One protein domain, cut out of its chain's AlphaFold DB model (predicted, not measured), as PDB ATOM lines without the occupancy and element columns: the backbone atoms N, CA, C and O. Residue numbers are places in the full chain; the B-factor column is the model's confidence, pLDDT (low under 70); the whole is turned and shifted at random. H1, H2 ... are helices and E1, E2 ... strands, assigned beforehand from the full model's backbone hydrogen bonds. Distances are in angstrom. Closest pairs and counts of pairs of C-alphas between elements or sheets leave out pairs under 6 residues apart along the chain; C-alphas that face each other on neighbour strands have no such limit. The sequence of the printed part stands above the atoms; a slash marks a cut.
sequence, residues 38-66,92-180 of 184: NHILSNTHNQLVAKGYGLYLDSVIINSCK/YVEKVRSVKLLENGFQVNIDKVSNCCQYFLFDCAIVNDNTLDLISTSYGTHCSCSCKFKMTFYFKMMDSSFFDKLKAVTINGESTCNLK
ATOM      1  N   ASN A  38     268.423 153.117 297.447       85.19
ATOM      2  CA  ASN A  38     268.665 154.232 296.530       85.19
ATOM      3  C   ASN A  38     268.444 155.569 297.241       85.19
ATOM      4  O   ASN A  38     267.449 155.713 297.953       85.19
ATOM      5  N   HIS A  39     269.330 156.541 297.016       87.62
ATOM      6  CA  HIS A  39     269.315 157.828 297.717       87.62
ATOM      7  C   HIS A  39     269.499 159.001 296.776       87.62
ATOM      8  O   HIS A  39     270.275 158.930 295.830       87.62
ATOM      9  N   ILE A  40     268.845 160.111 297.095       89.69
ATOM     10  CA  ILE A  40     269.141 161.413 296.499       89.69
ATOM     11  C   ILE A  40     270.013 162.179 297.490       89.69
ATOM     12  O   ILE A  40     269.661 162.325 298.662       89.69
ATOM     13  N   LEU A  41     271.176 162.633 297.034       89.06
ATOM     14  CA  LEU A  41     272.151 163.321 297.868       89.06
ATOM     15  C   LEU A  41     271.674 164.749 298.142       89.06
ATOM     16  O   LEU A  41     271.890 165.666 297.355       89.06
ATOM     17  N   SER A  42     270.996 164.944 299.271       83.88
ATOM     18  CA  SER A  42     270.538 166.274 299.678       83.88
ATOM     19  C   SER A  42     271.703 167.192 300.072       83.88
ATOM     20  O   SER A  42     272.713 166.749 300.614       83.88
ATOM     21  N   ASN A  43     271.538 168.499 299.834       87.88
ATOM     22  CA  ASN A  43     272.482 169.557 300.227       87.88
ATOM     23  C   ASN A  43     273.911 169.423 299.669       87.88
ATOM     24  O   ASN A  43     274.836 170.029 300.212       87.88
ATOM     25  N   THR A  44     274.113 168.679 298.579       92.94
ATOM     26  CA  THR A  44     275.373 168.764 297.830       92.94
ATOM     27  C   THR A  44     275.524 170.158 297.224       92.94
ATOM     28  O   THR A  44     274.545 170.889 297.038       92.94
ATOM     29  N   HIS A  45     276.758 170.532 296.879       96.38
ATOM     30  CA  HIS A  45     277.011 171.774 296.149       96.38
ATOM     31  C   HIS A  45     276.137 171.868 294.889       96.38
ATOM     32  O   HIS A  45     275.513 172.900 294.657       96.38
ATOM     33  N   ASN A  46     276.009 170.769 294.142       96.69
ATOM     34  CA  ASN A  46     275.228 170.726 292.911       96.69
ATOM     35  C   ASN A  46     273.725 170.936 293.165       96.69
ATOM     36  O   ASN A  46     273.120 171.775 292.498       96.69
ATOM     37  N   GLN A  47     273.136 170.280 294.177       92.19
ATOM     38  CA  GLN A  47     271.736 170.516 294.562       92.19
ATOM     39  C   GLN A  47     271.490 171.963 294.995       92.19
ATOM     40  O   GLN A  47     270.463 172.551 294.655       92.19
ATOM     41  N   LEU A  48     272.417 172.556 295.754       94.69
ATOM     42  CA  LEU A  48     272.295 173.945 296.201       94.69
ATOM     43  C   LEU A  48     272.366 174.923 295.024       94.69
ATOM     44  O   LEU A  48     271.576 175.866 294.971       94.69
ATOM     45  N   VAL A  49     273.263 174.673 294.067       95.31
ATOM     46  CA  VAL A  49     273.336 175.437 292.819       95.31
ATOM     47  C   VAL A  49     272.037 175.275 292.034       95.31
ATOM     48  O   VAL A  49     271.402 176.282 291.743       95.31
ATOM     49  N   ALA A  50     271.572 174.049 291.772       93.75
ATOM     50  CA  ALA A  50     270.319 173.791 291.055       93.75
ATOM     51  C   ALA A  50     269.115 174.492 291.708       93.75
ATOM     52  O   ALA A  50     268.310 175.121 291.017       93.75
ATOM     53  N   LYS A  51     269.053 174.500 293.044       92.88
ATOM     54  CA  LYS A  51     268.048 175.247 293.810       92.88
ATOM     55  C   LYS A  51     268.123 176.754 293.573       92.88
ATOM     56  O   LYS A  51     267.081 177.402 293.499       92.88
ATOM     57  N   GLY A  52     269.325 177.306 293.412       93.38
ATOM     58  CA  GLY A  52     269.545 178.694 292.992       93.38
ATOM     59  C   GLY A  52     268.988 179.015 291.598       93.38
ATOM     60  O   GLY A  52     268.563 180.142 291.368       93.38
ATOM     61  N   TYR A  53     268.896 178.019 290.710       93.19
ATOM     62  CA  TYR A  53     268.205 178.114 289.413       93.19
ATOM     63  C   TYR A  53     266.706 177.781 289.507       93.19
ATOM     64  O   TYR A  53     266.039 177.619 288.490       93.19
ATOM     65  N   GLY A  54     266.151 177.659 290.715       92.38
ATOM     66  CA  GLY A  54     264.738 177.348 290.905       92.38
ATOM     67  C   GLY A  54     264.383 175.873 290.703       92.38
ATOM     68  O   GLY A  54     263.197 175.552 290.664       92.38
ATOM     69  N   LEU A  55     265.370 174.978 290.596       92.69
ATOM     70  CA  LEU A  55     265.157 173.544 290.413       92.69
ATOM     71  C   LEU A  55     265.378 172.746 291.691       92.69
ATOM     72  O   LEU A  55     266.330 172.967 292.433       92.69
ATOM     73  N   TYR A  56     264.526 171.752 291.911       91.00
ATOM     74  CA  TYR A  56     264.664 170.820 293.019       91.00
ATOM     75  C   TYR A  56     264.421 169.394 292.533       91.00
ATOM     76  O   TYR A  56     263.321 169.091 292.067       91.00
ATOM     77  N   LEU A  57     265.428 168.520 292.633       93.56
ATOM     78  CA  LEU A  57     265.235 167.089 292.408       93.56
ATOM     79  C   LEU A  57     264.369 166.549 293.550       93.56
ATOM     80  O   LEU A  57     264.792 166.564 294.700       93.56
ATOM     81  N   ASP A  58     263.149 166.123 293.229       91.44
ATOM     82  CA  ASP A  58     262.097 165.790 294.196       91.44
ATOM     83  C   ASP A  58     261.860 164.297 294.370       91.44
ATOM     84  O   ASP A  58     261.349 163.886 295.401       91.44
ATOM     85  N   SER A  59     262.166 163.476 293.368       91.00
ATOM     86  CA  SER A  59     262.185 162.017 293.509       91.00
ATOM     87  C   SER A  59     262.827 161.350 292.303       91.00
ATOM     88  O   SER A  59     262.911 161.924 291.216       91.00
ATOM     89  N   VAL A  60     263.261 160.108 292.507       91.06
ATOM     90  CA  VAL A  60     263.670 159.204 291.434       91.06
ATOM     91  C   VAL A  60     262.919 157.891 291.618       91.06
ATOM     92  O   VAL A  60     262.981 157.272 292.684       91.06
ATOM     93  N   ILE A  61     262.191 157.480 290.582       90.19
ATOM     94  CA  ILE A  61     261.542 156.167 290.514       90.19
ATOM     95  C   ILE A  61     262.424 155.253 289.680       90.19
ATOM     96  O   ILE A  61     262.782 155.601 288.557       90.19
ATOM     97  N   ILE A  62     262.747 154.078 290.216       88.06
ATOM     98  CA  ILE A  62     263.576 153.085 289.536       88.06
ATOM     99  C   ILE A  62     262.740 151.839 289.282       88.06
ATOM    100  O   ILE A  62     262.241 151.199 290.210       88.06
ATOM    101  N   ASN A  63     262.651 151.466 288.010       85.00
ATOM    102  CA  ASN A  63     262.083 150.206 287.565       85.00
ATOM    103  C   ASN A  63     263.212 149.338 287.009       85.00
ATOM    104  O   ASN A  63     263.787 149.640 285.962       85.00
ATOM    105  N   SER A  64     263.542 148.259 287.719       78.19
ATOM    106  CA  SER A  64     264.458 147.242 287.207       78.19
ATOM    107  C   SER A  64     263.703 146.360 286.217       78.19
ATOM    108  O   SER A  64     262.730 145.693 286.577       78.19
ATOM    109  N   CYS A  65     264.155 146.340 284.969       66.19
ATOM    110  CA  CYS A  65     263.773 145.296 284.035       66.19
ATOM    111  C   CYS A  65     264.604 144.067 284.412       66.19
ATOM    112  O   CYS A  65     265.738 143.923 283.960       66.19
ATOM    113  N   LYS A  66     264.055 143.184 285.256       54.50
ATOM    114  CA  LYS A  66     264.604 141.836 285.502       54.50
ATOM    115  C   LYS A  66     264.408 140.929 284.282       54.50
ATOM    116  O   LYS A  66     263.987 139.784 284.414       54.50
ATOM    117  N   TYR A  92     273.444 148.344 274.698       65.62
ATOM    118  CA  TYR A  92     272.640 149.057 275.682       65.62
ATOM    119  C   TYR A  92     273.429 150.232 276.250       65.62
ATOM    120  O   TYR A  92     274.072 150.135 277.291       65.62
ATOM    121  N   VAL A  93     273.327 151.364 275.561       73.62
ATOM    122  CA  VAL A  93     273.934 152.626 275.980       73.62
ATOM    123  C   VAL A  93     273.035 153.328 277.002       73.62
ATOM    124  O   VAL A  93     271.833 153.509 276.769       73.62
ATOM    125  N   GLU A  94     273.616 153.733 278.136       85.25
ATOM    126  CA  GLU A  94     272.961 154.614 279.111       85.25
ATOM    127  C   GLU A  94     272.549 155.910 278.415       85.25
ATOM    128  O   GLU A  94     273.380 156.553 277.783       85.25
ATOM    129  N   LYS A  95     271.271 156.299 278.474       89.25
ATOM    130  CA  LYS A  95     270.801 157.481 277.737       89.25
ATOM    131  C   LYS A  95     269.554 158.132 278.292       89.25
ATOM    132  O   LYS A  95     268.663 157.475 278.832       89.25
ATOM    133  N   VAL A  96     269.451 159.434 278.040       92.44
ATOM    134  CA  VAL A  96     268.226 160.199 278.255       92.44
ATOM    135  C   VAL A  96     267.220 159.866 277.154       92.44
ATOM    136  O   VAL A  96     267.495 160.032 275.969       92.44
ATOM    137  N   ARG A  97     266.046 159.363 277.542       90.31
ATOM    138  CA  ARG A  97     264.973 158.950 276.626       90.31
ATOM    139  C   ARG A  97     264.023 160.088 276.296       90.31
ATOM    140  O   ARG A  97     263.657 160.269 275.139       90.31
ATOM    141  N   SER A  98     263.577 160.818 277.308       91.31
ATOM    142  CA  SER A  98     262.626 161.909 277.112       91.31
ATOM    143  C   SER A  98     262.617 162.867 278.281       91.31
ATOM    144  O   SER A  98     262.920 162.497 279.416       91.31
ATOM    145  N   VAL A  99     262.201 164.092 277.984       92.38
ATOM    146  CA  VAL A  99     261.927 165.120 278.980       92.38
ATOM    147  C   VAL A  99     260.496 165.587 278.784       92.38
ATOM    148  O   VAL A  99     260.095 165.945 277.680       92.38
ATOM    149  N   LYS A 100     259.698 165.552 279.851       91.31
ATOM    150  CA  LYS A 100     258.279 165.907 279.803       91.31
ATOM    151  C   LYS A 100     257.969 166.975 280.836       91.31
ATOM    152  O   LYS A 100     258.139 166.742 282.031       91.31
ATOM    153  N   LEU A 101     257.468 168.113 280.364       90.81
ATOM    154  CA  LEU A 101     256.952 169.176 281.218       90.81
ATOM    155  C   LEU A 101     255.685 168.709 281.953       90.81
ATOM    156  O   LEU A 101     254.833 168.022 281.383       90.81
ATOM    157  N   LEU A 102     255.585 169.079 283.222       89.44
ATOM    158  CA  LEU A 102     254.455 168.845 284.118       89.44
ATOM    159  C   LEU A 102     253.953 170.204 284.637       89.44
ATOM    160  O   LEU A 102     254.586 171.231 284.411       89.44
ATOM    161  N   GLU A 103     252.829 170.220 285.353       88.00
ATOM    162  CA  GLU A 103     252.228 171.467 285.859       88.00
ATOM    163  C   GLU A 103     253.170 172.260 286.785       88.00
ATOM    164  O   GLU A 103     253.324 173.463 286.618       88.00
ATOM    165  N   ASN A 104     253.853 171.575 287.711       87.81
ATOM    166  CA  ASN A 104     254.714 172.191 288.736       87.81
ATOM    167  C   ASN A 104     256.186 171.757 288.627       87.81
ATOM    168  O   ASN A 104     256.928 171.737 289.614       87.81
ATOM    169  N   GLY A 105     256.604 171.309 287.446       92.81
ATOM    170  CA  GLY A 105     257.871 170.610 287.313       92.81
ATOM    171  C   GLY A 105     258.089 169.994 285.947       92.81
ATOM    172  O   GLY A 105     257.386 170.288 284.988       92.81
ATOM    173  N   PHE A 106     259.039 169.080 285.864       93.69
ATOM    174  CA  PHE A 106     259.213 168.217 284.704       93.69
ATOM    175  C   PHE A 106     259.784 166.881 285.154       93.69
ATOM    176  O   PHE A 106     260.303 166.743 286.263       93.69
ATOM    177  N   GLN A 107     259.678 165.885 284.286       94.56
ATOM    178  CA  GLN A 107     260.326 164.602 284.489       94.56
ATOM    179  C   GLN A 107     261.307 164.297 283.367       94.56
ATOM    180  O   GLN A 107     261.065 164.641 282.208       94.56
ATOM    181  N   VAL A 108     262.381 163.600 283.716       95.38
ATOM    182  CA  VAL A 108     263.355 163.057 282.771       95.38
ATOM    183  C   VAL A 108     263.346 161.543 282.893       95.38
ATOM    184  O   VAL A 108     263.536 161.007 283.983       95.38
ATOM    185  N   ASN A 109     263.118 160.850 281.782       94.38
ATOM    186  CA  ASN A 109     263.218 159.396 281.717       94.38
ATOM    187  C   ASN A 109     264.581 159.018 281.142       94.38
ATOM    188  O   ASN A 109     264.953 159.529 280.084       94.38
ATOM    189  N   ILE A 110     265.288 158.103 281.797       93.38
ATOM    190  CA  ILE A 110     266.562 157.562 281.323       93.38
ATOM    191  C   ILE A 110     266.543 156.033 281.344       93.38
ATOM    192  O   ILE A 110     265.837 155.420 282.151       93.38
ATOM    193  N   ASP A 111     267.379 155.440 280.498       90.69
ATOM    194  CA  ASP A 111     267.792 154.047 280.627       90.69
ATOM    195  C   ASP A 111     269.221 154.004 281.159       90.69
ATOM    196  O   ASP A 111     270.086 154.715 280.652       90.69
ATOM    197  N   LYS A 112     269.469 153.144 282.146       89.88
ATOM    198  CA  LYS A 112     270.793 152.894 282.717       89.88
ATOM    199  C   LYS A 112     271.077 151.401 282.754       89.88
ATOM    200  O   LYS A 112     270.214 150.615 283.149       89.88
ATOM    201  N   VAL A 113     272.295 151.016 282.395       88.31
ATOM    202  CA  VAL A 113     272.810 149.662 282.609       88.31
ATOM    203  C   VAL A 113     273.745 149.689 283.803       88.31
ATOM    204  O   VAL A 113     274.620 150.544 283.907       88.31
ATOM    205  N   SER A 114     273.531 148.785 284.750       88.56
ATOM    206  CA  SER A 114     274.405 148.669 285.912       88.56
ATOM    207  C   SER A 114     274.299 147.287 286.537       88.56
ATOM    208  O   SER A 114     273.511 146.452 286.098       88.56
ATOM    209  N   ASN A 115     275.077 147.034 287.582       88.31
ATOM    210  CA  ASN A 115     275.000 145.769 288.293       88.31
ATOM    211  C   ASN A 115     273.638 145.603 288.986       88.31
ATOM    212  O   ASN A 115     273.133 146.537 289.609       88.31
ATOM    213  N   CYS A 116     273.056 144.405 288.937       85.69
ATOM    214  CA  CYS A 116     271.749 144.150 289.552       85.69
ATOM    215  C   CYS A 116     271.736 144.271 291.085       85.69
ATOM    216  O   CYS A 116     270.670 144.465 291.669       85.69
ATOM    217  N   CYS A 117     272.895 144.123 291.732       84.38
ATOM    218  CA  CYS A 117     273.039 144.115 293.189       84.38
ATOM    219  C   CYS A 117     273.541 145.453 293.753       84.38
ATOM    220  O   CYS A 117     273.912 145.537 294.928       84.38
ATOM    221  N   GLN A 118     273.549 146.491 292.916       85.81
ATOM    222  CA  GLN A 118     273.902 147.846 293.305       85.81
ATOM    223  C   GLN A 118     272.666 148.673 293.653       85.81
ATOM    224  O   GLN A 118     271.549 148.434 293.194       85.81
ATOM    225  N   TYR A 119     272.916 149.682 294.473       88.12
ATOM    226  CA  TYR A 119     272.043 150.816 294.698       88.12
ATOM    227  C   TYR A 119     272.621 152.048 294.003       88.12
ATOM    228  O   TYR A 119     273.769 152.041 293.554       88.12
ATOM    229  N   PHE A 120     271.840 153.119 293.942       90.88
ATOM    230  CA  PHE A 120     272.226 154.350 293.264       90.88
ATOM    231  C   PHE A 120     272.176 155.549 294.206       90.88
ATOM    232  O   PHE A 120     271.241 155.703 294.996       90.88
ATOM    233  N   LEU A 121     273.186 156.407 294.088       92.25
ATOM    234  CA  LEU A 121     273.192 157.765 294.611       92.25
ATOM    235  C   LEU A 121     272.890 158.721 293.464       92.25
ATOM    236  O   LEU A 121     273.541 158.667 292.418       92.25
ATOM    237  N   PHE A 122     271.920 159.597 293.681       94.75
ATOM    238  CA  PHE A 122     271.464 160.562 292.698       94.75
ATOM    239  C   PHE A 122     271.829 161.978 293.104       94.75
ATOM    240  O   PHE A 122     271.632 162.381 294.250       94.75
ATOM    241  N   ASP A 123     272.303 162.739 292.131       96.38
ATOM    242  CA  ASP A 123     272.515 164.174 292.229       96.38
ATOM    243  C   ASP A 123     272.151 164.814 290.873       96.38
ATOM    244  O   ASP A 123     271.794 164.123 289.915       96.38
ATOM    245  N   CYS A 124     272.199 166.136 290.776       96.31
ATOM    246  CA  CYS A 124     272.042 166.843 289.517       96.31
ATOM    247  C   CYS A 124     272.870 168.122 289.521       96.31
ATOM    248  O   CYS A 124     272.887 168.834 290.523       96.31
ATOM    249  N   ALA A 125     273.499 168.448 288.397       96.94
ATOM    250  CA  ALA A 125     274.302 169.651 288.233       96.94
ATOM    251  C   ALA A 125     273.760 170.537 287.107       96.94
ATOM    252  O   ALA A 125     273.258 170.054 286.093       96.94
ATOM    253  N   ILE A 126     273.889 171.852 287.284       96.06
ATOM    254  CA  ILE A 126     273.671 172.818 286.207       96.06
ATOM    255  C   ILE A 126     275.014 173.063 285.533       96.06
ATOM    256  O   ILE A 126     275.942 173.586 286.147       96.06
ATOM    257  N   VAL A 127     275.112 172.683 284.265       94.62
ATOM    258  CA  VAL A 127     276.311 172.840 283.447       94.62
ATOM    259  C   VAL A 127     276.071 173.972 282.451       94.62
ATOM    260  O   VAL A 127     275.090 173.970 281.702       94.62
ATOM    261  N   ASN A 128     276.969 174.962 282.444       92.06
ATOM    262  CA  ASN A 128     276.951 176.100 281.513       92.06
ATOM    263  C   ASN A 128     275.590 176.837 281.431       92.06
ATOM    264  O   ASN A 128     275.168 177.252 280.349       92.06
ATOM    265  N   ASP A 129     274.878 176.953 282.559       90.25
ATOM    266  CA  ASP A 129     273.580 177.641 282.736       90.25
ATOM    267  C   ASP A 129     272.390 177.127 281.911       90.25
ATOM    268  O   ASP A 129     271.294 177.682 281.993       90.25
ATOM    269  N   ASN A 130     272.576 176.099 281.085       92.75
ATOM    270  CA  ASN A 130     271.546 175.646 280.146       92.75
ATOM    271  C   ASN A 130     271.520 174.132 279.924       92.75
ATOM    272  O   ASN A 130     270.739 173.662 279.095       92.75
ATOM    273  N   THR A 131     272.363 173.381 280.624       94.88
ATOM    274  CA  THR A 131     272.354 171.922 280.600       94.88
ATOM    275  C   THR A 131     272.113 171.409 282.008       94.88
ATOM    276  O   THR A 131     272.763 171.851 282.954       94.88
ATOM    277  N   LEU A 132     271.153 170.502 282.145       96.56
ATOM    278  CA  LEU A 132     270.929 169.758 283.377       96.56
ATOM    279  C   LEU A 132     271.635 168.415 283.242       96.56
ATOM    280  O   LEU A 132     271.208 167.582 282.447       96.56
ATOM    281  N   ASP A 133     272.690 168.205 284.016       97.31
ATOM    282  CA  ASP A 133     273.345 166.909 284.103       97.31
ATOM    283  C   ASP A 133     272.751 166.108 285.257       97.31
ATOM    284  O   ASP A 133     272.757 166.544 286.409       97.31
ATOM    285  N   LEU A 134     272.196 164.943 284.940       97.00
ATOM    286  CA  LEU A 134     271.759 163.967 285.922       97.00
ATOM    287  C   LEU A 134     272.975 163.156 286.350       97.00
ATOM    288  O   LEU A 134     273.682 162.619 285.507       97.00
ATOM    289  N   ILE A 135     273.206 163.028 287.651       96.06
ATOM    290  CA  ILE A 135     274.328 162.255 288.183       96.06
ATOM    291  C   ILE A 135     273.752 161.005 288.840       96.06
ATOM    292  O   ILE A 135     272.914 161.092 289.737       96.06
ATOM    293  N   SER A 136     274.198 159.835 288.390       93.69
ATOM    294  CA  SER A 136     273.783 158.531 288.910       93.69
ATOM    295  C   SER A 136     275.013 157.673 289.177       93.69
ATOM    296  O   SER A 136     275.595 157.086 288.258       93.69
ATOM    297  N   THR A 137     275.405 157.620 290.451       92.38
ATOM    298  CA  THR A 137     276.560 156.855 290.932       92.38
ATOM    299  C   THR A 137     276.096 155.537 291.534       92.38
ATOM    300  O   THR A 137     275.364 155.527 292.524       92.38
ATOM    301  N   SER A 138     276.532 154.418 290.962       90.50
ATOM    302  CA  SER A 138     276.251 153.095 291.518       90.50
ATOM    303  C   SER A 138     277.145 152.791 292.721       90.50
ATOM    304  O   SER A 138     278.333 153.108 292.717       90.50
ATOM    305  N   TYR A 139     276.598 152.125 293.734       88.19
ATOM    306  CA  TYR A 139     277.340 151.676 294.909       88.19
ATOM    307  C   TYR A 139     276.743 150.382 295.486       88.19
ATOM    308  O   TYR A 139     275.641 149.977 295.125       88.19
ATOM    309  N   GLY A 140     277.463 149.708 296.386       83.19
ATOM    310  CA  GLY A 140     277.017 148.452 296.999       83.19
ATOM    311  C   GLY A 140     277.790 147.239 296.489       83.19
ATOM    312  O   GLY A 140     278.992 147.323 296.252       83.19
ATOM    313  N   THR A 141     277.111 146.096 296.366       78.88
ATOM    314  CA  THR A 141     277.758 144.814 296.035       78.88
ATOM    315  C   THR A 141     277.794 144.592 294.528       78.88
ATOM    316  O   THR A 141     276.939 145.082 293.797       78.88
ATOM    317  N   HIS A 142     278.773 143.826 294.059       81.75
ATOM    318  CA  HIS A 142     278.861 143.388 292.674       81.75
ATOM    319  C   HIS A 142     278.438 141.918 292.570       81.75
ATOM    320  O   HIS A 142     279.012 141.063 293.241       81.75
ATOM    321  N   CYS A 143     277.440 141.619 291.745       81.50
ATOM    322  CA  CYS A 143     277.087 140.250 291.362       81.50
ATOM    323  C   CYS A 143     277.312 140.017 289.864       81.50
ATOM    324  O   CYS A 143     277.467 140.965 289.109       81.50
ATOM    325  N   SER A 144     277.327 138.771 289.396       82.12
ATOM    326  CA  SER A 144     277.706 138.453 288.007       82.12
ATOM    327  C   SER A 144     276.668 138.836 286.938       82.12
ATOM    328  O   SER A 144     276.741 138.342 285.819       82.12
ATOM    329  N   CYS A 145     275.673 139.666 287.262       81.62
ATOM    330  CA  CYS A 145     274.607 140.048 286.344       81.62
ATOM    331  C   CYS A 145     274.516 141.563 286.126       81.62
ATOM    332  O   CYS A 145     274.705 142.380 287.035       81.62
ATOM    333  N   SER A 146     274.179 141.911 284.885       84.75
ATOM    334  CA  SER A 146     273.904 143.269 284.431       84.75
ATOM    335  C   SER A 146     272.397 143.466 284.287       84.75
ATOM    336  O   SER A 146     271.700 142.645 283.687       84.75
ATOM    337  N   CYS A 147     271.880 144.548 284.857       85.69
ATOM    338  CA  CYS A 147     270.468 144.896 284.854       85.69
ATOM    339  C   CYS A 147     270.231 146.190 284.088       85.69
ATOM    340  O   CYS A 147     271.022 147.134 284.148       85.69
ATOM    341  N   LYS A 148     269.079 146.244 283.415       87.88
ATOM    342  CA  LYS A 148     268.555 147.471 282.817       87.88
ATOM    343  C   LYS A 148     267.631 148.137 283.818       87.88
ATOM    344  O   LYS A 148     266.711 147.513 284.351       87.88
ATOM    345  N   PHE A 149     267.860 149.415 284.043       89.00
ATOM    346  CA  PHE A 149     267.070 150.243 284.927       89.00
ATOM    347  C   PHE A 149     266.438 151.356 284.108       89.00
ATOM    348  O   PHE A 149     267.136 152.135 283.464       89.00
ATOM    349  N   LYS A 150     265.111 151.435 284.155       91.94
ATOM    350  CA  LYS A 150     264.367 152.602 283.689       91.94
ATOM    351  C   LYS A 150     264.193 153.521 284.879       91.94
ATOM    352  O   LYS A 150     263.539 153.139 285.853       91.94
ATOM    353  N   MET A 151     264.808 154.694 284.819       93.00
ATOM    354  CA  MET A 151     264.750 155.667 285.904       93.00
ATOM    355  C   MET A 151     263.978 156.899 285.452       93.00
ATOM    356  O   MET A 151     264.194 157.410 284.352       93.00
ATOM    357  N   THR A 152     263.092 157.386 286.312       94.44
ATOM    358  CA  THR A 152     262.365 158.636 286.097       94.44
ATOM    359  C   THR A 152     262.728 159.616 287.198       94.44
ATOM    360  O   THR A 152     262.393 159.393 288.360       94.44
ATOM    361  N   PHE A 153     263.412 160.693 286.821       95.44
ATOM    362  CA  PHE A 153     263.767 161.806 287.694       95.44
ATOM    363  C   PHE A 153     262.648 162.834 287.652       95.44
ATOM    364  O   PHE A 153     262.270 163.277 286.570       95.44
ATOM    365  N   TYR A 154     262.142 163.229 288.813       94.81
ATOM    366  CA  TYR A 154     261.121 164.258 288.950       94.81
ATOM    367  C   TYR A 154     261.735 165.513 289.544       94.81
ATOM    368  O   TYR A 154     262.274 165.486 290.649       94.81
ATOM    369  N   PHE A 155     261.610 166.618 288.821       94.50
ATOM    370  CA  PHE A 155     262.040 167.932 289.267       94.50
ATOM    371  C   PHE A 155     260.826 168.792 289.584       94.50
ATOM    372  O   PHE A 155     259.916 168.906 288.763       94.50
ATOM    373  N   LYS A 156     260.838 169.438 290.749       93.44
ATOM    374  CA  LYS A 156     259.958 170.569 291.050       93.44
ATOM    375  C   LYS A 156     260.608 171.857 290.565       93.44
ATOM    376  O   LYS A 156     261.819 172.039 290.714       93.44
ATOM    377  N   MET A 157     259.791 172.748 290.017       92.00
ATOM    378  CA  MET A 157     260.210 174.088 289.613       92.00
ATOM    379  C   MET A 157     259.591 175.120 290.550       92.00
ATOM    380  O   MET A 157     258.377 175.160 290.723       92.00
ATOM    381  N   MET A 158     260.435 175.952 291.152       87.56
ATOM    382  CA  MET A 158     260.006 177.143 291.894       87.56
ATOM    383  C   MET A 158     259.846 178.350 290.962       87.56
ATOM    384  O   MET A 158     259.060 179.247 291.243       87.56
ATOM    385  N   ASP A 159     260.589 178.348 289.856       81.50
ATOM    386  CA  ASP A 159     260.543 179.339 288.786       81.50
ATOM    387  C   ASP A 159     260.699 178.611 287.441       81.50
ATOM    388  O   ASP A 159     261.589 177.772 287.279       81.50
ATOM    389  N   SER A 160     259.828 178.909 286.475       79.44
ATOM    390  CA  SER A 160     259.885 178.324 285.133       79.44
ATOM    391  C   SER A 160     260.998 178.923 284.268       79.44
ATOM    392  O   SER A 160     261.343 178.340 283.241       79.44
ATOM    393  N   SER A 161     261.597 180.049 284.677       82.81
ATOM    394  CA  SER A 161     262.584 180.787 283.877       82.81
ATOM    395  C   SER A 161     263.828 179.971 283.514       82.81
ATOM    396  O   SER A 161     264.461 180.230 282.486       82.81
ATOM    397  N   PHE A 162     264.193 178.977 284.331       81.00
ATOM    398  CA  PHE A 162     265.275 178.057 283.997       81.00
ATOM    399  C   PHE A 162     264.874 177.065 282.908       81.00
ATOM    400  O   PHE A 162     265.660 176.826 281.995       81.00
ATOM    401  N   PHE A 163     263.662 176.510 282.966       82.44
ATOM    402  CA  PHE A 163     263.211 175.539 281.969       82.44
ATOM    403  C   PHE A 163     263.178 176.150 280.565       82.44
ATOM    404  O   PHE A 163     263.582 175.502 279.606       82.44
ATOM    405  N   ASP A 164     262.823 177.432 280.455       85.62
ATOM    406  CA  ASP A 164     262.869 178.175 279.189       85.62
ATOM    407  C   ASP A 164     264.296 178.316 278.619       85.62
ATOM    408  O   ASP A 164     264.487 178.456 277.407       85.62
ATOM    409  N   LYS A 165     265.315 178.286 279.487       88.88
ATOM    410  CA  LYS A 165     266.739 178.365 279.120       88.88
ATOM    411  C   LYS A 165     267.376 176.995 278.921       88.88
ATOM    412  O   LYS A 165     268.430 176.925 278.283       88.88
ATOM    413  N   LEU A 166     266.773 175.938 279.462       90.00
ATOM    414  CA  LEU A 166     267.275 174.577 279.385       90.00
ATOM    415  C   LEU A 166     267.301 174.131 277.916       90.00
ATOM    416  O   LEU A 166     266.296 174.137 277.210       90.00
ATOM    417  N   LYS A 167     268.488 173.771 277.431       92.38
ATOM    418  CA  LYS A 167     268.720 173.336 276.046       92.38
ATOM    419  C   LYS A 167     268.928 171.837 275.956       92.38
ATOM    420  O   LYS A 167     268.509 171.237 274.967       92.38
ATOM    421  N   ALA A 168     269.563 171.261 276.969       93.81
ATOM    422  CA  ALA A 168     269.964 169.870 276.971       93.81
ATOM    423  C   ALA A 168     269.832 169.246 278.360       93.81
ATOM    424  O   ALA A 168     269.956 169.923 279.383       93.81
ATOM    425  N   VAL A 169     269.606 167.937 278.373       95.44
ATOM    426  CA  VAL A 169     269.729 167.108 279.570       95.44
ATOM    427  C   VAL A 169     270.743 166.010 279.292       95.44
ATOM    428  O   VAL A 169     270.660 165.366 278.245       95.44
ATOM    429  N   THR A 170     271.678 165.809 280.213       94.94
ATOM    430  CA  THR A 170     272.697 164.758 280.145       94.94
ATOM    431  C   THR A 170     272.562 163.777 281.302       94.94
ATOM    432  O   THR A 170     271.859 164.043 282.277       94.94
ATOM    433  N   ILE A 171     273.200 162.615 281.180       94.00
ATOM    434  CA  ILE A 171     273.387 161.659 282.274       94.00
ATOM    435  C   ILE A 171     274.879 161.349 282.389       94.00
ATOM    436  O   ILE A 171     275.501 160.935 281.409       94.00
ATOM    437  N   ASN A 172     275.440 161.595 283.574       92.62
ATOM    438  CA  ASN A 172     276.858 161.447 283.904       92.62
ATOM    439  C   ASN A 172     277.800 162.145 282.898       92.62
ATOM    440  O   ASN A 172     278.892 161.655 282.626       92.62
ATOM    441  N   GLY A 173     277.378 163.277 282.324       89.50
ATOM    442  CA  GLY A 173     278.164 164.064 281.371       89.50
ATOM    443  C   GLY A 173     278.297 163.496 279.949       89.50
ATOM    444  O   GLY A 173     278.945 164.135 279.123       89.50
ATOM    445  N   GLU A 174     277.693 162.347 279.630       82.81
ATOM    446  CA  GLU A 174     277.883 161.673 278.335       82.81
ATOM    447  C   GLU A 174     276.654 161.800 277.424       82.81
ATOM    448  O   GLU A 174     276.662 162.495 276.403       82.81
ATOM    449  N   SER A 175     275.560 161.133 277.790       73.44
ATOM    450  CA  SER A 175     274.419 160.968 276.889       73.44
ATOM    451  C   SER A 175     273.488 162.166 276.908       73.44
ATOM    452  O   SER A 175     272.809 162.415 277.900       73.44
ATOM    453  N   THR A 176     273.419 162.871 275.778       79.00
ATOM    454  CA  THR A 176     272.714 164.151 275.641       79.00
ATOM    455  C   THR A 176     271.352 163.999 274.964       79.00
ATOM    456  O   THR A 176     271.231 163.389 273.907       79.00
ATOM    457  N   CYS A 177     270.327 164.630 275.535       84.19
ATOM    458  CA  CYS A 177     269.032 164.856 274.901       84.19
ATOM    459  C   CYS A 177     268.812 166.360 274.695       84.19
ATOM    460  O   CYS A 177     268.645 167.103 275.664       84.19
ATOM    461  N   ASN A 178     268.755 166.803 273.436       81.88
ATOM    462  CA  ASN A 178     268.446 168.188 273.081       81.88
ATOM    463  C   ASN A 178     266.934 168.441 273.152       81.88
ATOM    464  O   ASN A 178     266.150 167.841 272.419       81.88
ATOM    465  N   LEU A 179     266.505 169.388 273.987       78.50
ATOM    466  CA  LEU A 179     265.077 169.666 274.195       78.50
ATOM    467  C   LEU A 179     264.389 170.289 272.978       78.50
ATOM    468  O   LEU A 179     263.187 170.118 272.786       78.50
ATOM    469  N   LYS A 180     265.142 170.991 272.126       67.50
ATOM    470  CA  LYS A 180     264.608 171.614 270.903       67.50
ATOM    471  C   LYS A 180     264.164 170.596 269.851       67.50
ATOM    472  O   LYS A 180     263.330 170.932 269.021       67.50
TER     473      LYS A 180
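AT A GLANCE: This is residues 38 to 66 and 92 to 180 of the 184 residues of an uncharacterized protein of Flammeovirga aprica JL-4 (UniProt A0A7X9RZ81). Two sheets of four strands make a sandwich, two sheets face to face, with strands of the one at 40 degrees to those of the other; the edge strands E2 and E8 come close together along one side, and at the other side the short helix H1 sits beside edge strand E4. The sheet E1 E6 E3 E2 is antiparallel and twisted, while E4 E5 E7 E8 is mixed and ends in the short hairpin E7 and E8. The printed part has 118 residues, with one named helix followed along the chain by eight named strands, and its class is mostly strand. It is compact, with a radius of gyration of the C-alphas of 14.0 A, and only just elongated, spanning 45 by 30 by 25 A.

IN THESE COORDINATES: Start at Asn 38 and go to C-alpha 45 at (277.011, 171.774, 296.149), where H1, residues 45 to 52, begins. Next comes E1, residues 55 to 65, 29.0 A long, which bends by 50 degrees at residue 58. Past the cut, find E2, residues 95 to 102, 20.9 A, and E3, residues 105 to 115, 30.2 A, which bends by 53 degrees at residue 111. E4, residues 118 to 127, measures 27.0 A and E5, residues 131 to 140, 29.0 A. E6, residues 146 to 157, is the longest strand at 34.1 A, from C-alpha 146 at (273.904, 143.269, 284.431). E7, residues 168 to 171, and E8, residues 175 to 178, are short; E8 ends at C-alpha 178 at (268.446, 168.188, 273.081).

HOW THE PARTS SIT: In the first sheet, look at E1 and E6, where N 61 and O 152 are 2.9 A apart, within hydrogen-bond range. E6 and E3 have N 108 and O 153 at 2.9 A, and the hairpin E2 and E3 has N 100 and O 107 at 2.9 A. In the second sheet, the hairpin E4 and E5 has N 121 and O 137 at 2.8 A. E5 and E7 are parallel, with N 134 and O 170 at 2.8 A; the hairpin E7 and E8 has N 177 and O 169 at 2.8 A. Between the sheets, the closest C-alphas of E2 and E8 are those of Lys 95 and Ser 175, 5.1 A apart. E1 and E5 are apart. H1 is on the second sheet, at the sheet's level with a height over the sheet of 2.1 A; the closest C-alphas of H1 and E4 are those of Asn 46 and Ala 125, 4.9 A. H1 only grazes the first sheet, with residues 47 to 51. In H1 every O i to N i+4 pair is within hydrogen-bond range. Before H1, residues 39 to 40 pair with residues 121 to 122 of E4, parallel.

THE WHOLE: The two C-alphas farthest apart are those of Ser 144 and Ser 161, 45.1 A. Residues 67 to 91 are not printed, and C-alphas 66 and 92 are 14.6 A apart across this cut. Of the links that are printed whole, E6 to E7 is short and the others are tight. The mean pLDDT of the printed part is 88.8; residues 65 to 66, 92 and 180 are under 70.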